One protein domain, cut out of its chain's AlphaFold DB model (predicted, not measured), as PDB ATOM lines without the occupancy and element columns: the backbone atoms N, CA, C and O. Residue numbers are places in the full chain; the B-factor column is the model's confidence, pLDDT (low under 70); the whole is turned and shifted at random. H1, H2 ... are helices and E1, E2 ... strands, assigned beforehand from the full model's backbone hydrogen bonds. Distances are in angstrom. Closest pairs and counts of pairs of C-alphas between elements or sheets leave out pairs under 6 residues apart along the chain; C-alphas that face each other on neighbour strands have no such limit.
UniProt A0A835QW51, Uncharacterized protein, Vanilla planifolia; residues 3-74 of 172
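What this domain is: This is residues 3 to 74 of the 172 residues of an uncharacterized protein of Vanilla planifolia (UniProt A0A835QW51). A small sheet of four strands, curled like part of a barrel, with E3 much the longest of them, has one short helix, H1, over one face, and long unnamed loops make the two ends of the longest axis, residues 6 to 18 at one end and residues 24 to 40 at the other. The hairpin of E2 and E3 runs along that axis; E3 bends, and its second part pairs with E1, which in turn has E4 at its side, while the little helix H2 lies at the end where residues 24 to 40 loop out. The printed part has 72 residues, with four named strands and then two named helices in the order E1, E2, E3, E4, H1, H2. The mixed sheet has the order E2, E3, E1, E4; the class is mixed, helices and strands, with under half of the residues, 31, in named elements. The whole is compact, with a radius of gyration of the C-alphas of 12.6 A, yet elongated in outline, with spans of 38 by 21 by 17 A.

Where its parts are: Find C-alpha 3 at (16.708, -22.928, -20.003); there E1 begins, residues 3 to 5. E2 follows at residues 19 to 23, 12.9 A long. Look next at C-alpha 41, at (3.783, -21.276, -22.281), where E3 begins; it runs to residue 49, 21.5 A, and bends by 58 degrees at residue 45. E4 is residues 58 to 60. H1 is residues 62 to 68, 10.2 A long, and H2 is residues 71 to 74, ending with C-alpha 74 at (8.367, -36.424, -19.430).

How they stand to each other: Begin with the hairpin of E2 and E3, antiparallel at 128 degrees, where N 20 and O 44 are 2.8 A apart, within hydrogen-bond range. The pairing of E3 is staggered: residues 41 to 45 pair with E2, residues 46 to 49 with E1. E3 and E1 are parallel, at 56 degrees, with N 47 and O 3 at 2.9 A. E1 and the edge strand E4 are antiparallel, at 163 degrees, with N 59 and O 4 at 2.8 A. H1 is on the sheet at a height of 7.7 A; its closest C-alphas to E3 are those of Ile 68 and Val 41, 5.7 A apart. It is only just over E2, with 3 of its 7 C-alphas falling there, and runs slantwise to the strands, at 47 degrees to E2 on the local plane. H2 is not on the sheet; it is close to H1 but not clearly touching, the closest C-alphas being those of Phe 65 and Glu 71, 7.4 A apart. In H1 every O i to N i+4 pair is within hydrogen-bond range; H2 is too short for such a pair.

The domain as a whole: Look at Arg 14 and Gln 31 for the two C-alphas farthest apart, 37.9 A. The printed part has no cut. The links E1 to E2 and E2 to E3 are long, with 13 and 17 residues. The mean pLDDT of the printed part is 87.4; residues 28 to 32, 55, and 72 to 73 are under 70.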
ATOM      1  N   VAL A   3      16.536 -21.916 -18.950       96.12
ATOM      2  CA  VAL A   3      16.708 -22.928 -20.003       96.12
ATOM      3  C   VAL A   3      18.183 -23.043 -20.406       96.12
ATOM      4  O   VAL A   3      18.921 -22.059 -20.381       96.12
ATOM      5  N   SER A   4      18.624 -24.250 -20.760       95.38
ATOM      6  CA  SER A   4      19.891 -24.491 -21.466       95.38
ATOM      7  C   SER A   4      19.594 -24.881 -22.913       95.38
ATOM      8  O   SER A   4      18.630 -25.609 -23.155       95.38
ATOM      9  N   VAL A   5      20.389 -24.411 -23.868       94.94
ATOM     10  CA  VAL A   5      20.151 -24.630 -25.309       94.94
ATOM     11  C   VAL A   5      21.435 -25.063 -26.016       94.94
ATOM     12  O   VAL A   5      22.528 -24.816 -25.507       94.94
ATOM     13  N   ALA A   6      21.311 -25.713 -27.174       92.69
ATOM     14  CA  ALA A   6      22.447 -26.197 -27.960       92.69
ATOM     15  C   ALA A   6      22.309 -25.908 -29.461       92.69
ATOM     16  O   ALA A   6      21.222 -25.605 -29.963       92.69
ATOM     17  N   GLY A   7      23.426 -26.044 -30.181       88.94
ATOM     18  CA  GLY A   7      23.506 -25.817 -31.623       88.94
ATOM     19  C   GLY A   7      23.078 -24.402 -32.013       88.94
ATOM     20  O   GLY A   7      23.435 -23.428 -31.354       88.94
ATOM     21  N   GLU A   8      22.264 -24.302 -33.062       90.12
ATOM     22  CA  GLU A   8      21.770 -23.032 -33.619       90.12
ATOM     23  C   GLU A   8      21.026 -22.157 -32.594       90.12
ATOM     24  O   GLU A   8      21.004 -20.940 -32.734       90.12
ATOM     25  N   LEU A   9      20.452 -22.749 -31.539       91.62
ATOM     26  CA  LEU A   9      19.764 -21.996 -30.483       91.62
ATOM     27  C   LEU A   9      20.727 -21.270 -29.532       91.62
ATOM     28  O   LEU A   9      20.310 -20.356 -28.834       91.62
ATOM     29  N   TRP A  10      21.993 -21.684 -29.445       93.56
ATOM     30  CA  TRP A  10      22.986 -21.012 -28.600       93.56
ATOM     31  C   TRP A  10      23.570 -19.759 -29.260       93.56
ATOM     32  O   TRP A  10      23.945 -18.815 -28.563       93.56
ATOM     33  N   ASP A  11      23.612 -19.751 -30.595       92.75
ATOM     34  CA  ASP A  11      24.030 -18.614 -31.417       92.75
ATOM     35  C   ASP A  11      25.398 -18.030 -31.007       92.75
ATOM     36  O   ASP A  11      25.530 -16.842 -30.717       92.75
ATOM     37  N   ASP A  12      26.414 -18.894 -30.890       92.56
ATOM     38  CA  ASP A  12      27.768 -18.539 -30.426       92.56
ATOM     39  C   ASP A  12      27.785 -17.738 -29.107       92.56
ATOM     40  O   ASP A  12      28.630 -16.872 -28.881       92.56
ATOM     41  N   GLY A  13      26.823 -18.004 -28.218       93.62
ATOM     42  CA  GLY A  13      26.689 -17.349 -26.918       93.62
ATOM     43  C   GLY A  13      25.859 -16.072 -26.920       93.62
ATOM     44  O   GLY A  13      25.525 -15.584 -25.839       93.62
ATOM     45  N   ARG A  14      25.436 -15.564 -28.085       96.50
ATOM     46  CA  ARG A  14      24.533 -14.401 -28.176       96.50
ATOM     47  C   ARG A  14      23.161 -14.672 -27.563       96.50
ATOM     48  O   ARG A  14      22.486 -13.735 -27.139       96.50
ATOM     49  N   ALA A  15      22.762 -15.942 -27.480       95.44
ATOM     50  CA  ALA A  15      21.530 -16.333 -26.815       95.44
ATOM     51  C   ALA A  15      21.594 -16.176 -25.288       95.44
ATOM     52  O   ALA A  15      20.546 -16.050 -24.665       95.44
ATOM     53  N   CYS A  16      22.778 -16.169 -24.663       97.00
ATOM     54  CA  CYS A  16      22.910 -16.073 -23.208       97.00
ATOM     55  C   CYS A  16      22.238 -14.798 -22.662       97.00
ATOM     56  O   CYS A  16      22.451 -13.700 -23.171       97.00
ATOM     57  N   GLY A  17      21.395 -14.944 -21.638       97.12
ATOM     58  CA  GLY A  17      20.610 -13.849 -21.061       97.12
ATOM     59  C   GLY A  17      19.355 -13.458 -21.856       97.12
ATOM     60  O   GLY A  17      18.519 -12.723 -21.333       97.12
ATOM     61  N   GLN A  18      19.167 -13.975 -23.076       97.88
ATOM     62  CA  GLN A  18      17.945 -13.746 -23.849       97.88
ATOM     63  C   GLN A  18      16.765 -14.516 -23.257       97.88
ATOM     64  O   GLN A  18      16.924 -15.586 -22.666       97.88
ATOM     65  N   THR A  19      15.561 -13.976 -23.441       97.56
ATOM     66  CA  THR A  19      14.319 -14.632 -23.015       97.56
ATOM     67  C   THR A  19      13.670 -15.346 -24.186       97.56
ATOM     68  O   THR A  19      13.303 -14.725 -25.181       97.56
ATOM     69  N   TYR A  20      13.491 -16.655 -24.053       96.00
ATOM     70  CA  TYR A  20      12.798 -17.484 -25.027       96.00
ATOM     71  C   TYR A  20      11.364 -17.728 -24.570       96.00
ATOM     72  O   TYR A  20      11.106 -18.033 -23.403       96.00
ATOM     73  N   ARG A  21      10.426 -17.624 -25.515       96.25
ATOM     74  CA  ARG A  21       9.040 -18.046 -25.320       96.25
ATOM     75  C   ARG A  21       8.922 -19.513 -25.705       96.25
ATOM     76  O   ARG A  21       8.897 -19.843 -26.886       96.25
ATOM     77  N   VAL A  22       8.844 -20.378 -24.703       94.62
ATOM     78  CA  VAL A  22       8.717 -21.825 -24.893       94.62
ATOM     79  C   VAL A  22       7.244 -22.192 -24.842       94.62
ATOM     80  O   VAL A  22       6.539 -21.754 -23.936       94.62
ATOM     81  N   VAL A  23       6.786 -22.974 -25.817       94.00
ATOM     82  CA  VAL A  23       5.394 -23.425 -25.938       94.00
ATOM     83  C   VAL A  23       5.367 -24.943 -25.865       94.00
ATOM     84  O   VAL A  23       6.115 -25.606 -26.580       94.00
ATOM     85  N   CYS A  24       4.501 -25.487 -25.018       91.44
ATOM     86  CA  CYS A  24       4.210 -26.908 -25.010       91.44
ATOM     87  C   CYS A  24       3.261 -27.211 -26.171       91.44
ATOM     88  O   CYS A  24       2.173 -26.643 -26.255       91.44
ATOM     89  N   LEU A  25       3.700 -28.080 -27.082       89.19
ATOM     90  CA  LEU A  25       2.922 -28.486 -28.258       89.19
ATOM     91  C   LEU A  25       2.190 -29.818 -28.052       89.19
ATOM     92  O   LEU A  25       1.306 -30.158 -28.831       89.19
ATOM     93  N   GLY A  26       2.555 -30.567 -27.014       82.56
ATOM     94  CA  GLY A  26       2.029 -31.890 -26.715       82.56
ATOM     95  C   GLY A  26       3.081 -32.751 -26.023       82.56
ATOM     96  O   GLY A  26       4.184 -32.288 -25.731       82.56
ATOM     97  N   ALA A  27       2.731 -34.008 -25.772       72.12
ATOM     98  CA  ALA A  27       3.667 -35.023 -25.312       72.12
ATOM     99  C   ALA A  27       4.150 -35.858 -26.493       72.12
ATOM    100  O   ALA A  27       3.447 -36.026 -27.486       72.12
ATOM    101  N   THR A  28       5.326 -36.447 -26.329       65.50
ATOM    102  CA  THR A  28       5.783 -37.583 -27.137       65.50
ATOM    103  C   THR A  28       5.154 -38.904 -26.673       65.50
ATOM    104  O   THR A  28       5.258 -39.911 -27.368       65.50
ATOM    105  N   ASN A  29       4.491 -38.902 -25.510       63.72
ATOM    106  CA  ASN A  29       3.758 -40.026 -24.941       63.72
ATOM    107  C   ASN A  29       2.237 -39.812 -25.059       63.72
ATOM    108  O   ASN A  29       1.684 -38.910 -24.432       63.72
ATOM    109  N   GLU A  30       1.547 -40.684 -25.798       64.69
ATOM    110  CA  GLU A  30       0.082 -40.653 -25.954       64.69
ATOM    111  C   GLU A  30      -0.682 -41.054 -24.675       64.69
ATOM    112  O   GLU A  30      -1.888 -40.838 -24.578       64.69
ATOM    113  N   GLN A  31      -0.001 -41.617 -23.671       65.62
ATOM    114  CA  GLN A  31      -0.628 -42.111 -22.438       65.62
ATOM    115  C   GLN A  31      -0.931 -41.013 -21.408       65.62
ATOM    116  O   GLN A  31      -1.616 -41.283 -20.419       65.62
ATOM    117  N   VAL A  32      -0.439 -39.784 -21.609       68.94
ATOM    118  CA  VAL A  32      -0.713 -38.654 -20.711       68.94
ATOM    119  C   VAL A  32      -1.706 -37.703 -21.382       68.94
ATOM    120  O   VAL A  32      -1.309 -36.918 -22.245       68.94
ATOM    121  N   PRO A  33      -3.000 -37.751 -21.014       70.06
ATOM    122  CA  PRO A  33      -3.986 -36.835 -21.567       70.06
ATOM    123  C   PRO A  33      -3.685 -35.399 -21.123       70.06
ATOM    124  O   PRO A  33      -3.414 -35.156 -19.949       70.06
ATOM    125  N   ALA A  34      -3.771 -34.453 -22.063       77.81
ATOM    126  CA  ALA A  34      -3.520 -33.023 -21.842       77.81
ATOM    127  C   ALA A  34      -2.164 -32.724 -21.153       77.81
ATOM    128  O   ALA A  34      -2.123 -32.138 -20.072       77.81
ATOM    129  N   PRO A  35      -1.037 -33.090 -21.785       85.00
ATOM    130  CA  PRO A  35       0.287 -32.988 -21.171       85.00
ATOM    131  C   PRO A  35       0.767 -31.545 -20.997       85.00
ATOM    132  O   PRO A  35       1.647 -31.285 -20.185       85.00
ATOM    133  N   CYS A  36       0.200 -30.604 -21.750       91.81
ATOM    134  CA  CYS A  36       0.478 -29.184 -21.601       91.81
ATOM    135  C   CYS A  36      -0.450 -28.587 -20.547       91.81
ATOM    136  O   CYS A  36      -1.672 -28.595 -20.707       91.81
ATOM    137  N   LEU A  37       0.130 -28.028 -19.486       90.50
ATOM    138  CA  LEU A  37      -0.632 -27.295 -18.479       90.50
ATOM    139  C   LEU A  37      -1.130 -25.988 -19.085       90.50
ATOM    140  O   LEU A  37      -0.451 -25.424 -19.928       90.50
ATOM    141  N   SER A  38      -2.273 -25.453 -18.654       88.19
ATOM    142  CA  SER A  38      -2.678 -24.100 -19.069       88.19
ATOM    143  C   SER A  38      -1.818 -23.052 -18.345       88.19
ATOM    144  O   SER A  38      -1.725 -23.122 -17.120       88.19
ATOM    145  N   PRO A  39      -1.192 -22.081 -19.048       90.44
ATOM    146  CA  PRO A  39      -1.453 -21.649 -20.432       90.44
ATOM    147  C   PRO A  39      -0.580 -22.305 -21.525       90.44
ATOM    148  O   PRO A  39      -0.675 -21.924 -22.688       90.44
ATOM    149  N   GLY A  40       0.296 -23.243 -21.177       91.12
ATOM    150  CA  GLY A  40       1.112 -24.015 -22.121       91.12
ATOM    151  C   GLY A  40       2.336 -23.254 -22.606       91.12
ATOM    152  O   GLY A  40       2.904 -23.586 -23.643       91.12
ATOM    153  N   VAL A  41       2.720 -22.198 -21.886       95.31
ATOM    154  CA  VAL A  41       3.783 -21.276 -22.281       95.31
ATOM    155  C   VAL A  41       4.578 -20.836 -21.060       95.31
ATOM    156  O   VAL A  41       3.990 -20.433 -20.058       95.31
ATOM    157  N   VAL A  42       5.907 -20.828 -21.173       95.88
ATOM    158  CA  VAL A  42       6.796 -20.186 -20.192       95.88
ATOM    159  C   VAL A  42       7.800 -19.264 -20.872       95.88
ATOM    160  O   VAL A  42       8.239 -19.504 -21.998       95.88
ATOM    161  N   LEU A  43       8.181 -18.204 -20.161       96.94
ATOM    162  CA  LEU A  43       9.306 -17.349 -20.522       96.94
ATOM    163  C   LEU A  43      10.551 -17.832 -19.768       96.94
ATOM    164  O   LEU A  43      10.600 -17.827 -18.528       96.94
ATOM    165  N   ALA A  44      11.551 -18.286 -20.519       96.25
ATOM    166  CA  ALA A  44      12.771 -18.858 -19.972       96.25
ATOM    167  C   ALA A  44      14.002 -18.076 -20.434       96.25
ATOM    168  O   ALA A  44      14.194 -17.855 -21.624       96.25
ATOM    169  N   ILE A  45      14.837 -17.670 -19.481       97.62
ATOM    170  CA  ILE A  45      16.114 -17.011 -19.734       97.62
ATOM    171  C   ILE A  45      17.139 -18.091 -20.072       97.62
ATOM    172  O   ILE A  45      17.282 -19.070 -19.329       97.62
ATOM    173  N   VAL A  46      17.845 -17.919 -21.184       96.88
ATOM    174  CA  VAL A  46      18.936 -18.808 -21.582       96.88
ATOM    175  C   VAL A  46      20.099 -18.611 -20.616       96.88
ATOM    176  O   VAL A  46      20.736 -17.560 -20.589       96.88
ATOM    177  N   ALA A  47      20.358 -19.628 -19.799       95.69
ATOM    178  CA  ALA A  47      21.350 -19.560 -18.731       95.69
ATOM    179  C   ALA A  47      22.729 -20.061 -19.169       95.69
ATOM    180  O   ALA A  47      23.743 -19.588 -18.666       95.69
ATOM    181  N   ARG A  48      22.767 -21.061 -20.058       94.62
ATOM    182  CA  ARG A  48      24.009 -21.721 -20.475       94.62
ATOM    183  C   ARG A  48      23.851 -22.516 -21.766       94.62
ATOM    184  O   ARG A  48      22.739 -22.905 -22.141       94.62
ATOM    185  N   TYR A  49      24.994 -22.826 -22.365       94.06
ATOM    186  CA  TYR A  49      25.112 -23.854 -23.385       94.06
ATOM    187  C   TYR A  49      24.839 -25.241 -22.788       94.06
ATOM    188  O   TYR A  49      25.219 -25.523 -21.648       94.06
ATOM    189  N   CYS A  50      24.172 -26.107 -23.546       91.81
ATOM    190  CA  CYS A  50      24.033 -27.518 -23.210       91.81
ATOM    191  C   CYS A  50      25.029 -28.351 -24.025       91.81
ATOM    192  O   CYS A  50      24.787 -28.641 -25.192       91.81
ATOM    193  N   GLU A  51      26.131 -28.750 -23.389       87.06
ATOM    194  CA  GLU A  51      27.221 -29.504 -24.029       87.06
ATOM    195  C   GLU A  51      26.791 -30.895 -24.508       87.06
ATOM    196  O   GLU A  51      27.226 -31.348 -25.560       87.06
ATOM    197  N   ASP A  52      25.879 -31.534 -23.775       79.25
ATOM    198  CA  ASP A  52      25.449 -32.918 -24.015       79.25
ATOM    199  C   ASP A  52      24.058 -33.014 -24.666       79.25
ATOM    200  O   ASP A  52      23.379 -34.038 -24.574       79.25
ATOM    201  N   CYS A  53      23.586 -31.923 -25.269       82.44
ATOM    202  CA  CYS A  53      22.314 -31.884 -25.978       82.44
ATOM    203  C   CYS A  53      22.518 -32.083 -27.479       82.44
ATOM    204  O   CYS A  53      23.438 -31.529 -28.076       82.44
ATOM    205  N   GLU A  54      21.586 -32.789 -28.119       77.62
ATOM    206  CA  GLU A  54      21.482 -32.774 -29.581       77.62
ATOM    207  C   GLU A  54      21.190 -31.359 -30.099       77.62
ATOM    208  O   GLU A  54      20.572 -30.529 -29.417       77.62
ATOM    209  N   ALA A  55      21.602 -31.100 -31.342       68.50
ATOM    210  CA  ALA A  55      21.294 -29.850 -32.020       68.50
ATOM    211  C   ALA A  55      19.772 -29.611 -32.014       68.50
ATOM    212  O   ALA A  55      18.999 -30.493 -32.383       68.50
ATOM    213  N   ARG A  56      19.354 -28.407 -31.596       76.19
ATOM    214  CA  ARG A  56      17.946 -27.976 -31.438       76.19
ATOM    215  C   ARG A  56      17.179 -28.569 -30.245       76.19
ATOM    216  O   ARG A  56      15.972 -28.356 -30.156       76.19
ATOM    217  N   LYS A  57      17.840 -29.225 -29.283       81.69
ATOM    218  CA  LYS A  57      17.220 -29.528 -27.980       81.69
ATOM    219  C   LYS A  57      17.293 -28.329 -27.028       81.69
ATOM    220  O   LYS A  57      18.287 -27.601 -26.978       81.69
ATOM    221  N   ILE A  58      16.228 -28.159 -26.244       88.81
ATOM    222  CA  ILE A  58      16.167 -27.245 -25.101       88.81
ATOM    223  C   ILE A  58      16.034 -28.066 -23.819       88.81
ATOM    224  O   ILE A  58      15.288 -29.041 -23.776       88.81
ATOM    225  N   VAL A  59      16.738 -27.669 -22.764       90.56
ATOM    226  CA  VAL A  59      16.634 -28.289 -21.438       90.56
ATOM    227  C   VAL A  59      16.088 -27.255 -20.478       90.56
ATOM    228  O   VAL A  59      16.782 -26.323 -20.067       90.56
ATOM    229  N   LEU A  60      14.810 -27.409 -20.149       92.44
ATOM    230  CA  LEU A  60      14.133 -26.581 -19.165       92.44
ATOM    231  C   LEU A  60      14.650 -26.904 -17.759       92.44
ATOM    232  O   LEU A  60      14.895 -28.059 -17.414       92.44
ATOM    233  N   SER A  61      14.783 -25.875 -16.923       91.06
ATOM    234  CA  SER A  61      14.884 -26.084 -15.474       91.06
ATOM    235  C   SER A  61      13.654 -26.836 -14.950       91.06
ATOM    236  O   SER A  61      12.575 -26.749 -15.537       91.06
ATOM    237  N   LYS A  62      13.793 -27.542 -13.820       86.62
ATOM    238  CA  LYS A  62      12.692 -28.311 -13.215       86.62
ATOM    239  C   LYS A  62      11.440 -27.456 -12.999       86.62
ATOM    240  O   LYS A  62      10.350 -27.860 -13.384       86.62
ATOM    241  N   ASP A  63      11.608 -26.244 -12.476       88.31
ATOM    242  CA  ASP A  63      10.492 -25.320 -12.247       88.31
ATOM    243  C   ASP A  63       9.887 -24.789 -13.556       88.31
ATOM    244  O   ASP A  63       8.680 -24.578 -13.629       88.31
ATOM    245  N   ALA A  64      10.696 -24.612 -14.610       91.62
ATOM    246  CA  ALA A  64      10.178 -24.263 -15.935       91.62
ATOM    247  C   ALA A  64       9.339 -25.392 -16.534       91.62
ATOM    248  O   ALA A  64       8.275 -25.132 -17.088       91.62
ATOM    249  N   PHE A  65       9.812 -26.635 -16.416       90.50
ATOM    250  CA  PHE A  65       9.096 -27.797 -16.924       90.50
ATOM    251  C   PHE A  65       7.766 -27.983 -16.184       90.50
ATOM    252  O   PHE A  65       6.716 -28.016 -16.819       90.50
ATOM    253  N   LYS A  66       7.794 -27.975 -14.845       88.62
ATOM    254  CA  LYS A  66       6.600 -28.077 -13.988       88.62
ATOM    255  C   LYS A  66       5.540 -27.014 -14.253       88.62
ATOM    256  O   LYS A  66       4.375 -27.231 -13.944       88.62
ATOM    257  N   ALA A  67       5.941 -25.851 -14.756       91.38
ATOM    258  CA  ALA A  67       5.020 -24.767 -15.061       91.38
ATOM    259  C   ALA A  67       4.395 -24.865 -16.461       91.38
ATOM    260  O   ALA A  67       3.381 -24.215 -16.706       91.38
ATOM    261  N   ILE A  68       4.986 -25.637 -17.381       92.38
ATOM    262  CA  ILE A  68       4.521 -25.725 -18.773       92.38
ATOM    263  C   ILE A  68       3.876 -27.074 -19.113       92.38
ATOM    264  O   ILE A  68       2.979 -27.123 -19.954       92.38
ATOM    265  N   ALA A  69       4.314 -28.159 -18.476       88.81
ATOM    266  CA  ALA A  69       3.884 -29.511 -18.795       88.81
ATOM    267  C   ALA A  69       3.745 -30.384 -17.543       88.81
ATOM    268  O   ALA A  69       4.412 -30.175 -16.529       88.81
ATOM    269  N   ASP A  70       2.871 -31.382 -17.637       82.62
ATOM    270  CA  ASP A  70       2.740 -32.443 -16.648       82.62
ATOM    271  C   ASP A  70       4.038 -33.268 -16.608       82.62
ATOM    272  O   ASP A  70       4.479 -33.799 -17.626       82.62
ATOM    273  N   GLU A  71       4.662 -33.401 -15.435       76.38
ATOM    274  CA  GLU A  71       5.887 -34.201 -15.253       76.38
ATOM    275  C   GLU A  71       5.705 -35.671 -15.642       76.38
ATOM    276  O   GLU A  71       6.668 -36.319 -16.046       76.38
ATOM    277  N   ARG A  72       4.473 -36.190 -15.610       69.44
ATOM    278  CA  ARG A  72       4.160 -37.544 -16.087       69.44
ATOM    279  C   ARG A  72       4.362 -37.684 -17.593       69.44
ATOM    280  O   ARG A  72       4.589 -38.793 -18.059       69.44
ATOM    281  N   ALA A  73       4.296 -36.587 -18.349       69.25
ATOM    282  CA  ALA A  73       4.534 -36.571 -19.791       69.25
ATOM    283  C   ALA A  73       6.025 -36.560 -20.162       69.25
ATOM    284  O   ALA A  73       6.350 -36.661 -21.343       69.25
ATOM    285  N   ALA A  74       6.928 -36.430 -19.183       71.94
ATOM    286  CA  ALA A  74       8.367 -36.424 -19.430       71.94
ATOM    287  C   ALA A  74       8.922 -37.808 -19.809       71.94
ATOM    288  O   ALA A  74      10.016 -37.878 -20.362       71.94
TER     289      ALA A  74